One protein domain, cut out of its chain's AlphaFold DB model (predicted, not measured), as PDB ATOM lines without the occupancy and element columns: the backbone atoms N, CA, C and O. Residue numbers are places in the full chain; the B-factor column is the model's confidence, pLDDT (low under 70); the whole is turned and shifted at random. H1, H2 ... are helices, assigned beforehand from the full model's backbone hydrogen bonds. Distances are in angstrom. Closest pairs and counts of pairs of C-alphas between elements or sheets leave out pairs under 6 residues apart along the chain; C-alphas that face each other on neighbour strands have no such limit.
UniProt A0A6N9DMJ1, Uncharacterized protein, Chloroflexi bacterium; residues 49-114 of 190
ATOM      1  N   SER A  49      16.102 -50.393   2.722       88.50
ATOM      2  CA  SER A  49      15.275 -50.573   3.920       88.50
ATOM      3  C   SER A  49      13.786 -50.577   3.581       88.50
ATOM      4  O   SER A  49      13.054 -51.457   4.030       88.50
ATOM      5  N   VAL A  50      13.340 -49.660   2.716       87.00
ATOM      6  CA  VAL A  50      11.971 -49.674   2.179       87.00
ATOM      7  C   VAL A  50      11.698 -50.972   1.418       87.00
ATOM      8  O   VAL A  50      10.644 -51.578   1.598       87.00
ATOM      9  N   ALA A  51      12.653 -51.447   0.615       83.38
ATOM     10  CA  ALA A  51      12.498 -52.694  -0.131       83.38
ATOM     11  C   ALA A  51      12.411 -53.950   0.748       83.38
ATOM     12  O   ALA A  51      11.728 -54.910   0.392       83.38
ATOM     13  N   LEU A  52      13.057 -53.930   1.912       85.25
ATOM     14  CA  LEU A  52      12.991 -54.988   2.919       85.25
ATOM     15  C   LEU A  52      11.763 -54.853   3.842       85.25
ATOM     16  O   LEU A  52      11.512 -55.717   4.683       85.25
ATOM     17  N   GLY A  53      10.958 -53.803   3.657       84.62
ATOM     18  CA  GLY A  53       9.754 -53.538   4.434       84.62
ATOM     19  C   GLY A  53      10.054 -53.071   5.854       84.62
ATOM     20  O   GLY A  53       9.445 -53.595   6.787       84.62
ATOM     21  N   ALA A  54      10.994 -52.132   6.000       89.06
ATOM     22  CA  ALA A  54      11.265 -51.418   7.246       89.06
ATOM     23  C   ALA A  54      10.025 -50.669   7.763       89.06
ATOM     24  O   ALA A  54       9.124 -50.335   6.993       89.06
ATOM     25  N   SER A  55      10.003 -50.386   9.062       88.06
ATOM     26  CA  SER A  55       9.007 -49.514   9.687       88.06
ATOM     27  C   SER A  55       9.536 -48.090   9.823       88.06
ATOM     28  O   SER A  55      10.743 -47.885   9.931       88.06
ATOM     29  N   ASP A  56       8.632 -47.115   9.813       84.00
ATOM     30  CA  ASP A  56       8.943 -45.731  10.168       84.00
ATOM     31  C   ASP A  56       9.082 -45.540  11.694       84.00
ATOM     32  O   ASP A  56       8.871 -46.472  12.478       84.00
ATOM     33  N   GLY A  57       9.402 -44.315  12.127       80.81
ATOM     34  CA  GLY A  57       9.526 -43.964  13.547       80.81
ATOM     35  C   GLY A  57       8.243 -44.139  14.380       80.81
ATOM     36  O   GLY A  57       8.313 -44.140  15.607       80.81
ATOM     37  N   SER A  58       7.077 -44.323  13.746       85.06
ATOM     38  CA  SER A  58       5.805 -44.651  14.414       85.06
ATOM     39  C   SER A  58       5.551 -46.161  14.530       85.06
ATOM     40  O   SER A  58       4.550 -46.579  15.110       85.06
ATOM     41  N   GLY A  59       6.442 -46.987  13.976       85.88
ATOM     42  CA  GLY A  59       6.286 -48.437  13.879       85.88
ATOM     43  C   GLY A  59       5.460 -48.895  12.670       85.88
ATOM     44  O   GLY A  59       5.298 -50.102  12.471       85.88
ATOM     45  N   THR A  60       4.980 -47.974  11.827       87.25
ATOM     46  CA  THR A  60       4.180 -48.293  10.638       87.25
ATOM     47  C   THR A  60       5.082 -48.830   9.537       87.25
ATOM     48  O   THR A  60       6.085 -48.214   9.179       87.25
ATOM     49  N   ARG A  61       4.734 -49.989   8.972       89.81
ATOM     50  CA  ARG A  61       5.533 -50.614   7.916       89.81
ATOM     51  C   ARG A  61       5.469 -49.804   6.621       89.81
ATOM     52  O   ARG A  61       4.387 -49.501   6.126       89.81
ATOM     53  N   VAL A  62       6.626 -49.527   6.026       88.44
ATOM     54  CA  VAL A  62       6.702 -48.928   4.696       88.44
ATOM     55  C   VAL A  62       6.506 -50.014   3.645       88.44
ATOM     56  O   VAL A  62       7.349 -50.888   3.449       88.44
ATOM     57  N   GLU A  63       5.381 -49.946   2.945       87.50
ATOM     58  CA  GLU A  63       5.052 -50.877   1.865       87.50
ATOM     59  C   GLU A  63       5.463 -50.351   0.484       87.50
ATOM     60  O   GLU A  63       5.333 -49.158   0.193       87.50
ATOM     61  N   MET A  64       5.902 -51.263  -0.391       87.44
ATOM     62  CA  MET A  64       6.030 -51.028  -1.832       87.44
ATOM     63  C   MET A  64       4.769 -51.534  -2.530       87.44
ATOM     64  O   MET A  64       4.554 -52.743  -2.642       87.44
ATOM     65  N   THR A  65       3.952 -50.622  -3.052       84.75
ATOM     66  CA  THR A  65       2.740 -50.992  -3.807       84.75
ATOM     67  C   THR A  65       3.055 -51.488  -5.220       84.75
ATOM     68  O   THR A  65       2.227 -52.145  -5.849       84.75
ATOM     69  N   LYS A  66       4.263 -51.210  -5.730       79.44
ATOM     70  CA  LYS A  66       4.747 -51.696  -7.023       79.44
ATOM     71  C   LYS A  66       6.076 -52.399  -6.826       79.44
ATOM     72  O   LYS A  66       7.077 -51.786  -6.469       79.44
ATOM     73  N   ARG A  67       6.120 -53.693  -7.129       68.62
ATOM     74  CA  ARG A  67       7.401 -54.388  -7.231       68.62
ATOM     75  C   ARG A  67       7.986 -54.094  -8.610       68.62
ATOM     76  O   ARG A  67       7.339 -54.440  -9.601       68.62
ATOM     77  N   PRO A  68       9.164 -53.454  -8.712       64.56
ATOM     78  CA  PRO A  68       9.859 -53.396  -9.983       64.56
ATOM     79  C   PRO A  68      10.181 -54.842 -10.366       64.56
ATOM     80  O   PRO A  68      10.989 -55.498  -9.718       64.56
ATOM     81  N   SER A  69       9.484 -55.356 -11.375       65.19
ATOM     82  CA  SER A  69       9.767 -56.655 -11.975       65.19
ATOM     83  C   SER A  69      10.533 -56.391 -13.267       65.19
ATOM     84  O   SER A  69       9.910 -56.148 -14.306       65.19
ATOM     85  N   PRO A  70      11.875 -56.313 -13.224       70.50
ATOM     86  CA  PRO A  70      12.642 -56.277 -14.454       70.50
ATOM     87  C   PRO A  70      12.363 -57.570 -15.228       70.50
ATOM     88  O   PRO A  70      12.436 -58.664 -14.669       70.50
ATOM     89  N   GLN A  71      12.042 -57.448 -16.517       77.69
ATOM     90  CA  GLN A  71      11.816 -58.586 -17.416       77.69
ATOM     91  C   GLN A  71      13.156 -59.254 -17.782       77.69
ATOM     92  O   GLN A  71      13.571 -59.268 -18.936       77.69
ATOM     93  N   GLY A  72      13.879 -59.750 -16.777       73.94
ATOM     94  CA  GLY A  72      15.178 -60.400 -16.919       73.94
ATOM     95  C   GLY A  72      16.353 -59.627 -16.313       73.94
ATOM     96  O   GLY A  72      16.262 -58.457 -15.939       73.94
ATOM     97  N   LEU A  73      17.492 -60.319 -16.227       70.06
ATOM     98  CA  LEU A  73      18.707 -59.851 -15.554       70.06
ATOM     99  C   LEU A  73      19.293 -58.576 -16.180       70.06
ATOM    100  O   LEU A  73      19.693 -57.673 -15.453       70.06
ATOM    101  N   ALA A  74      19.312 -58.466 -17.511       73.81
ATOM    102  CA  ALA A  74      19.848 -57.287 -18.197       73.81
ATOM    103  C   ALA A  74      19.061 -56.012 -17.850       73.81
ATOM    104  O   ALA A  74      19.654 -54.986 -17.523       73.81
ATOM    105  N   ALA A  75      17.728 -56.095 -17.830       71.94
ATOM    106  CA  ALA A  75      16.868 -54.985 -17.424       71.94
ATOM    107  C   ALA A  75      17.057 -54.625 -15.938       71.94
ATOM    108  O   ALA A  75      17.027 -53.448 -15.581       71.94
ATOM    109  N   ALA A  76      17.292 -55.623 -15.079       68.25
ATOM    110  CA  ALA A  76      17.591 -55.406 -13.665       68.25
ATOM    111  C   ALA A  76      18.929 -54.673 -13.468       68.25
ATOM    112  O   ALA A  76      19.005 -53.724 -12.689       68.25
ATOM    113  N   LEU A  77      19.968 -55.084 -14.202       72.94
ATOM    114  CA  LEU A  77      21.297 -54.471 -14.160       72.94
ATOM    115  C   LEU A  77      21.284 -53.037 -14.695       72.94
ATOM    116  O   LEU A  77      21.898 -52.162 -14.092       72.94
ATOM    117  N   GLU A  78      20.563 -52.769 -15.784       77.94
ATOM    118  CA  GLU A  78      20.421 -51.405 -16.310       77.94
ATOM    119  C   GLU A  78      19.659 -50.492 -15.344       77.94
ATOM    120  O   GLU A  78      20.076 -49.358 -15.105       77.94
ATOM    121  N   LEU A  79      18.600 -51.000 -14.702       72.12
ATOM    122  CA  LEU A  79      17.906 -50.263 -13.647       72.12
ATOM    123  C   LEU A  79      18.846 -49.961 -12.469       72.12
ATOM    124  O   LEU A  79      18.881 -48.828 -11.989       72.12
ATOM    125  N   ALA A  80      19.634 -50.946 -12.029       72.56
ATOM    126  CA  ALA A  80      20.603 -50.773 -10.951       72.56
ATOM    127  C   ALA A  80      21.678 -49.732 -11.300       72.56
ATOM    128  O   ALA A  80      21.946 -48.847 -10.489       72.56
ATOM    129  N   ARG A  81      22.234 -49.772 -12.519       78.94
ATOM    130  CA  ARG A  81      23.226 -48.800 -13.016       78.94
ATOM    131  C   ARG A  81      22.671 -47.382 -13.086       78.94
ATOM    132  O   ARG A  81      23.336 -46.426 -12.691       78.94
ATOM    133  N   GLU A  82      21.458 -47.223 -13.603       74.81
ATOM    134  CA  GLU A  82      20.817 -45.912 -13.714       74.81
ATOM    135  C   GLU A  82      20.549 -45.300 -12.331       74.81
ATOM    136  O   GLU A  82      20.780 -44.103 -12.123       74.81
ATOM    137  N   LEU A  83      20.119 -46.125 -11.373       72.69
ATOM    138  CA  LEU A  83      19.977 -45.721  -9.979       72.69
ATOM    139  C   LEU A  83      21.338 -45.351  -9.374       72.69
ATOM    140  O   LEU A  83      21.481 -44.265  -8.806       72.69
ATOM    141  N   GLU A  84      22.357 -46.194  -9.572       73.69
ATOM    142  CA  GLU A  84      23.721 -46.003  -9.070       73.69
ATOM    143  C   GLU A  84      24.311 -44.645  -9.460       73.69
ATOM    144  O   GLU A  84      24.835 -43.920  -8.612       73.69
ATOM    145  N   ARG A  85      24.149 -44.243 -10.724       76.44
ATOM    146  CA  ARG A  85      24.720 -42.998 -11.262       76.44
ATOM    147  C   ARG A  85      24.085 -41.728 -10.699       76.44
ATOM    148  O   ARG A  85      24.584 -40.630 -10.967       76.44
ATOM    149  N   ARG A  86      22.953 -41.830  -9.994       80.38
ATOM    150  CA  ARG A  86      22.102 -40.672  -9.690       80.38
ATOM    151  C   ARG A  86      21.645 -40.565  -8.239       80.38
ATOM    152  O   ARG A  86      20.885 -39.636  -7.967       80.38
ATOM    153  N   TRP A  87      22.114 -41.417  -7.322       81.31
ATOM    154  CA  TRP A  87      21.750 -41.357  -5.893       81.31
ATOM    155  C   TRP A  87      22.063 -40.014  -5.227       81.31
ATOM    156  O   TRP A  87      21.307 -39.564  -4.371       81.31
ATOM    157  N   TRP A  88      23.098 -39.313  -5.690       76.12
ATOM    158  CA  TRP A  88      23.432 -37.967  -5.221       76.12
ATOM    159  C   TRP A  88      22.305 -36.941  -5.469       76.12
ATOM    160  O   TRP A  88      22.179 -35.956  -4.744       76.12
ATOM    161  N   LYS A  89      21.416 -37.158  -6.451       84.38
ATOM    162  CA  LYS A  89      20.251 -36.287  -6.676       84.38
ATOM    163  C   LYS A  89      19.110 -36.677  -5.738       84.38
ATOM    164  O   LYS A  89      18.495 -37.726  -5.920       84.38
ATOM    165  N   ARG A  90      18.671 -35.741  -4.891       82.50
ATOM    166  CA  ARG A  90      17.421 -35.853  -4.100       82.50
ATOM    167  C   ARG A  90      16.218 -36.311  -4.931       82.50
ATOM    168  O   ARG A  90      15.465 -37.201  -4.548       82.50
ATOM    169  N   ARG A  91      16.078 -35.749  -6.137       83.75
ATOM    170  CA  ARG A  91      14.995 -36.100  -7.071       83.75
ATOM    171  C   ARG A  91      15.060 -37.545  -7.563       83.75
ATOM    172  O   ARG A  91      14.015 -38.098  -7.890       83.75
ATOM    173  N   SER A  92      16.246 -38.148  -7.637       85.06
ATOM    174  CA  SER A  92      16.392 -39.541  -8.067       85.06
ATOM    175  C   SER A  92      15.917 -40.507  -6.998       85.06
ATOM    176  O   SER A  92      15.206 -41.441  -7.344       85.06
ATOM    177  N   LEU A  93      16.220 -40.246  -5.721       87.12
ATOM    178  CA  LEU A  93      15.690 -41.030  -4.602       87.12
ATOM    179  C   LEU A  93      14.156 -41.018  -4.606       87.12
ATOM    180  O   LEU A  93      13.528 -42.073  -4.642       87.12
ATOM    181  N   LEU A  94      13.542 -39.832  -4.679       88.75
ATOM    182  CA  LEU A  94      12.081 -39.712  -4.768       88.75
ATOM    183  C   LEU A  94      11.507 -40.390  -6.011       88.75
ATOM    184  O   LEU A  94      10.453 -41.015  -5.947       88.75
ATOM    185  N   LYS A  95      12.181 -40.270  -7.158       86.62
ATOM    186  CA  LYS A  95      11.760 -40.948  -8.386       86.62
ATOM    187  C   LYS A  95      11.800 -42.467  -8.211       86.62
ATOM    188  O   LYS A  95      10.831 -43.118  -8.591       86.62
ATOM    189  N   ALA A  96      12.863 -43.006  -7.618       85.00
ATOM    190  CA  ALA A  96      13.013 -44.432  -7.351       85.00
ATOM    191  C   ALA A  96      11.912 -44.935  -6.406       85.00
ATOM    192  O   ALA A  96      11.208 -45.886  -6.737       85.00
ATOM    193  N   LEU A  97      11.683 -44.238  -5.288       87.56
ATOM    194  CA  LEU A  97      10.628 -44.567  -4.324       87.56
ATOM    195  C   LEU A  97       9.220 -44.498  -4.942       87.56
ATOM    196  O   LEU A  97       8.389 -45.373  -4.708       87.56
ATOM    197  N   ARG A  98       8.948 -43.513  -5.807       88.38
ATOM    198  CA  ARG A  98       7.663 -43.417  -6.525       88.38
ATOM    199  C   ARG A  98       7.482 -44.516  -7.566       88.38
ATOM    200  O   ARG A  98       6.366 -45.000  -7.743       88.38
ATOM    201  N   GLN A  99       8.548 -44.917  -8.260       83.88
ATOM    202  CA  GLN A  99       8.495 -46.011  -9.238       83.88
ATOM    203  C   GLN A  99       8.095 -47.333  -8.583       83.88
ATOM    204  O   GLN A  99       7.328 -48.093  -9.170       83.88
ATOM    205  N   VAL A 100       8.552 -47.559  -7.353       82.75
ATOM    206  CA  VAL A 100       8.187 -48.731  -6.548       82.75
ATOM    207  C   VAL A 100       6.930 -48.528  -5.694       82.75
ATOM    208  O   VAL A 100       6.505 -49.415  -4.956       82.75
ATOM    209  N   GLY A 101       6.305 -47.354  -5.797       85.69
ATOM    210  CA  GLY A 101       5.089 -47.028  -5.065       85.69
ATOM    211  C   GLY A 101       5.257 -47.129  -3.548       85.69
ATOM    212  O   GLY A 101       4.374 -47.667  -2.882       85.69
ATOM    213  N   ALA A 102       6.396 -46.664  -3.025       89.00
ATOM    214  CA  ALA A 102       6.657 -46.613  -1.593       89.00
ATOM    215  C   ALA A 102       5.644 -45.696  -0.889       89.00
ATOM    216  O   ALA A 102       5.439 -44.549  -1.297       89.00
ATOM    217  N   THR A 103       5.035 -46.186   0.185       91.88
ATOM    218  CA  THR A 103       4.019 -45.457   0.969       91.88
ATOM    219  C   THR A 103       4.571 -44.219   1.679       91.88
ATOM    220  O   THR A 103       3.849 -43.237   1.839       91.88
ATOM    221  N   ASN A 104       5.866 -44.203   2.008       90.88
ATOM    222  CA  ASN A 104       6.523 -43.084   2.688       90.88
ATOM    223  C   ASN A 104       7.030 -41.963   1.750       90.88
ATOM    224  O   ASN A 104       7.788 -41.086   2.171       90.88
ATOM    225  N   CYS A 105       6.650 -41.969   0.464       91.00
ATOM    226  CA  CYS A 105       7.130 -40.974  -0.505       91.00
ATOM    227  C   CYS A 105       6.863 -39.524  -0.065       91.00
ATOM    228  O   CYS A 105       7.658 -38.641  -0.388       91.00
ATOM    229  N   GLY A 106       5.752 -39.271   0.638       90.56
ATOM    230  CA  GLY A 106       5.397 -37.939   1.134       90.56
ATOM    231  C   GLY A 106       6.367 -37.439   2.203       90.56
ATOM    232  O   GLY A 106       6.882 -36.329   2.090       90.56
ATOM    233  N   GLN A 107       6.686 -38.282   3.185       89.38
ATOM    234  CA  GLN A 107       7.630 -37.986   4.265       89.38
ATOM    235  C   GLN A 107       9.032 -37.736   3.704       89.38
ATOM    236  O   GLN A 107       9.636 -36.701   3.977       89.38
ATOM    237  N   VAL A 108       9.511 -38.622   2.819       89.81
ATOM    238  CA  VAL A 108      10.813 -38.449   2.155       89.81
ATOM    239  C   VAL A 108      10.829 -37.173   1.313       89.81
ATOM    240  O   VAL A 108      11.843 -36.475   1.248       89.81
ATOM    241  N   GLN A 109       9.712 -36.817   0.672       91.12
ATOM    242  CA  GLN A 109       9.615 -35.570  -0.081       91.12
ATOM    243  C   GLN A 109       9.723 -34.352   0.833       91.12
ATOM    244  O   GLN A 109      10.442 -33.425   0.479       91.12
ATOM    245  N   ILE A 110       9.071 -34.354   1.994       89.06
ATOM    246  CA  ILE A 110       9.179 -33.268   2.978       89.06
ATOM    247  C   ILE A 110      10.631 -33.136   3.460       89.06
ATOM    248  O   ILE A 110      11.208 -32.055   3.344       89.06
ATOM    249  N   ALA A 111      11.248 -34.243   3.884       87.62
ATOM    250  CA  ALA A 111      12.630 -34.285   4.370       87.62
ATOM    251  C   ALA A 111      13.652 -33.791   3.330       87.62
ATOM    252  O   ALA A 111      14.635 -33.127   3.657       87.62
ATOM    253  N   THR A 112      13.412 -34.088   2.050       85.44
ATOM    254  CA  THR A 112      14.310 -33.699   0.954       85.44
ATOM    255  C   THR A 112      13.993 -32.335   0.344       85.44
ATOM    256  O   THR A 112      14.806 -31.837  -0.436       85.44
ATOM    257  N   ASN A 113      12.866 -31.696   0.677       85.12
ATOM    258  CA  ASN A 113      12.487 -30.385   0.136       85.12
ATOM    259  C   ASN A 113      13.057 -29.198   0.936       85.12
ATOM    260  O   ASN A 113      12.707 -28.051   0.664       85.12
ATOM    261  N   VAL A 114      13.955 -29.455   1.893       76.62
ATOM    262  CA  VAL A 114      14.706 -28.410   2.605       76.62
ATOM    263  C   VAL A 114      15.398 -27.498   1.563       76.62
ATOM    264  O   VAL A 114      16.060 -28.014   0.654       76.62
TER     265      VAL A 114
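What this domain is: This is residues 49 to 114 of the 190 residues of an uncharacterized protein of Chloroflexi bacterium (UniProt A0A6N9DMJ1). What is the shape? Three short helices make a loose row, H1, H2, H3, the last two a hairpin, and residues 49 to 72, without a named element, run across one end. What is printed? The 66 residues, all helix by class, have three named helices in that order and no named strand; under half, 30, are in them. How compact? It is only just compact, close to loose, with a radius of gyration of the C-alphas of 12.7 A and spans of 37 by 24 by 14 A.

How they stand to each other: What is near H1, residues 73 to 84? H2, residues 90 to 99, is close but not clearly touching: their closest C-alphas, Leu 83 and Ser 92, are 7.4 A apart, at a shallow tilt of 31 degrees, opposite ways. What touches H2? H3, residues 105 to 112, does, as a helical hairpin: their closest C-alphas, Leu 97 and Cys 105, are 6.3 A apart, at a shallow tilt of 5 degrees, opposite ways. H1 and H3 are apart. In H1, H2 and H3 every O i to N i+4 pair is within hydrogen-bond range.

Where its parts are: Where does H1 begin? C-alpha 73 is at (18.707, -59.851, -15.554); H1 is 16.1 A long, H2 14.5 A. Where does H3 end? C-alpha 112 is at (14.310, -33.699, 0.954), 10.3 A from C-alpha 105.

The domain as a whole: Is it unbroken? The printed part has no cut, and both links between helices are tight. Where is confidence low? Residues 67 to 69 and 76 are under 70.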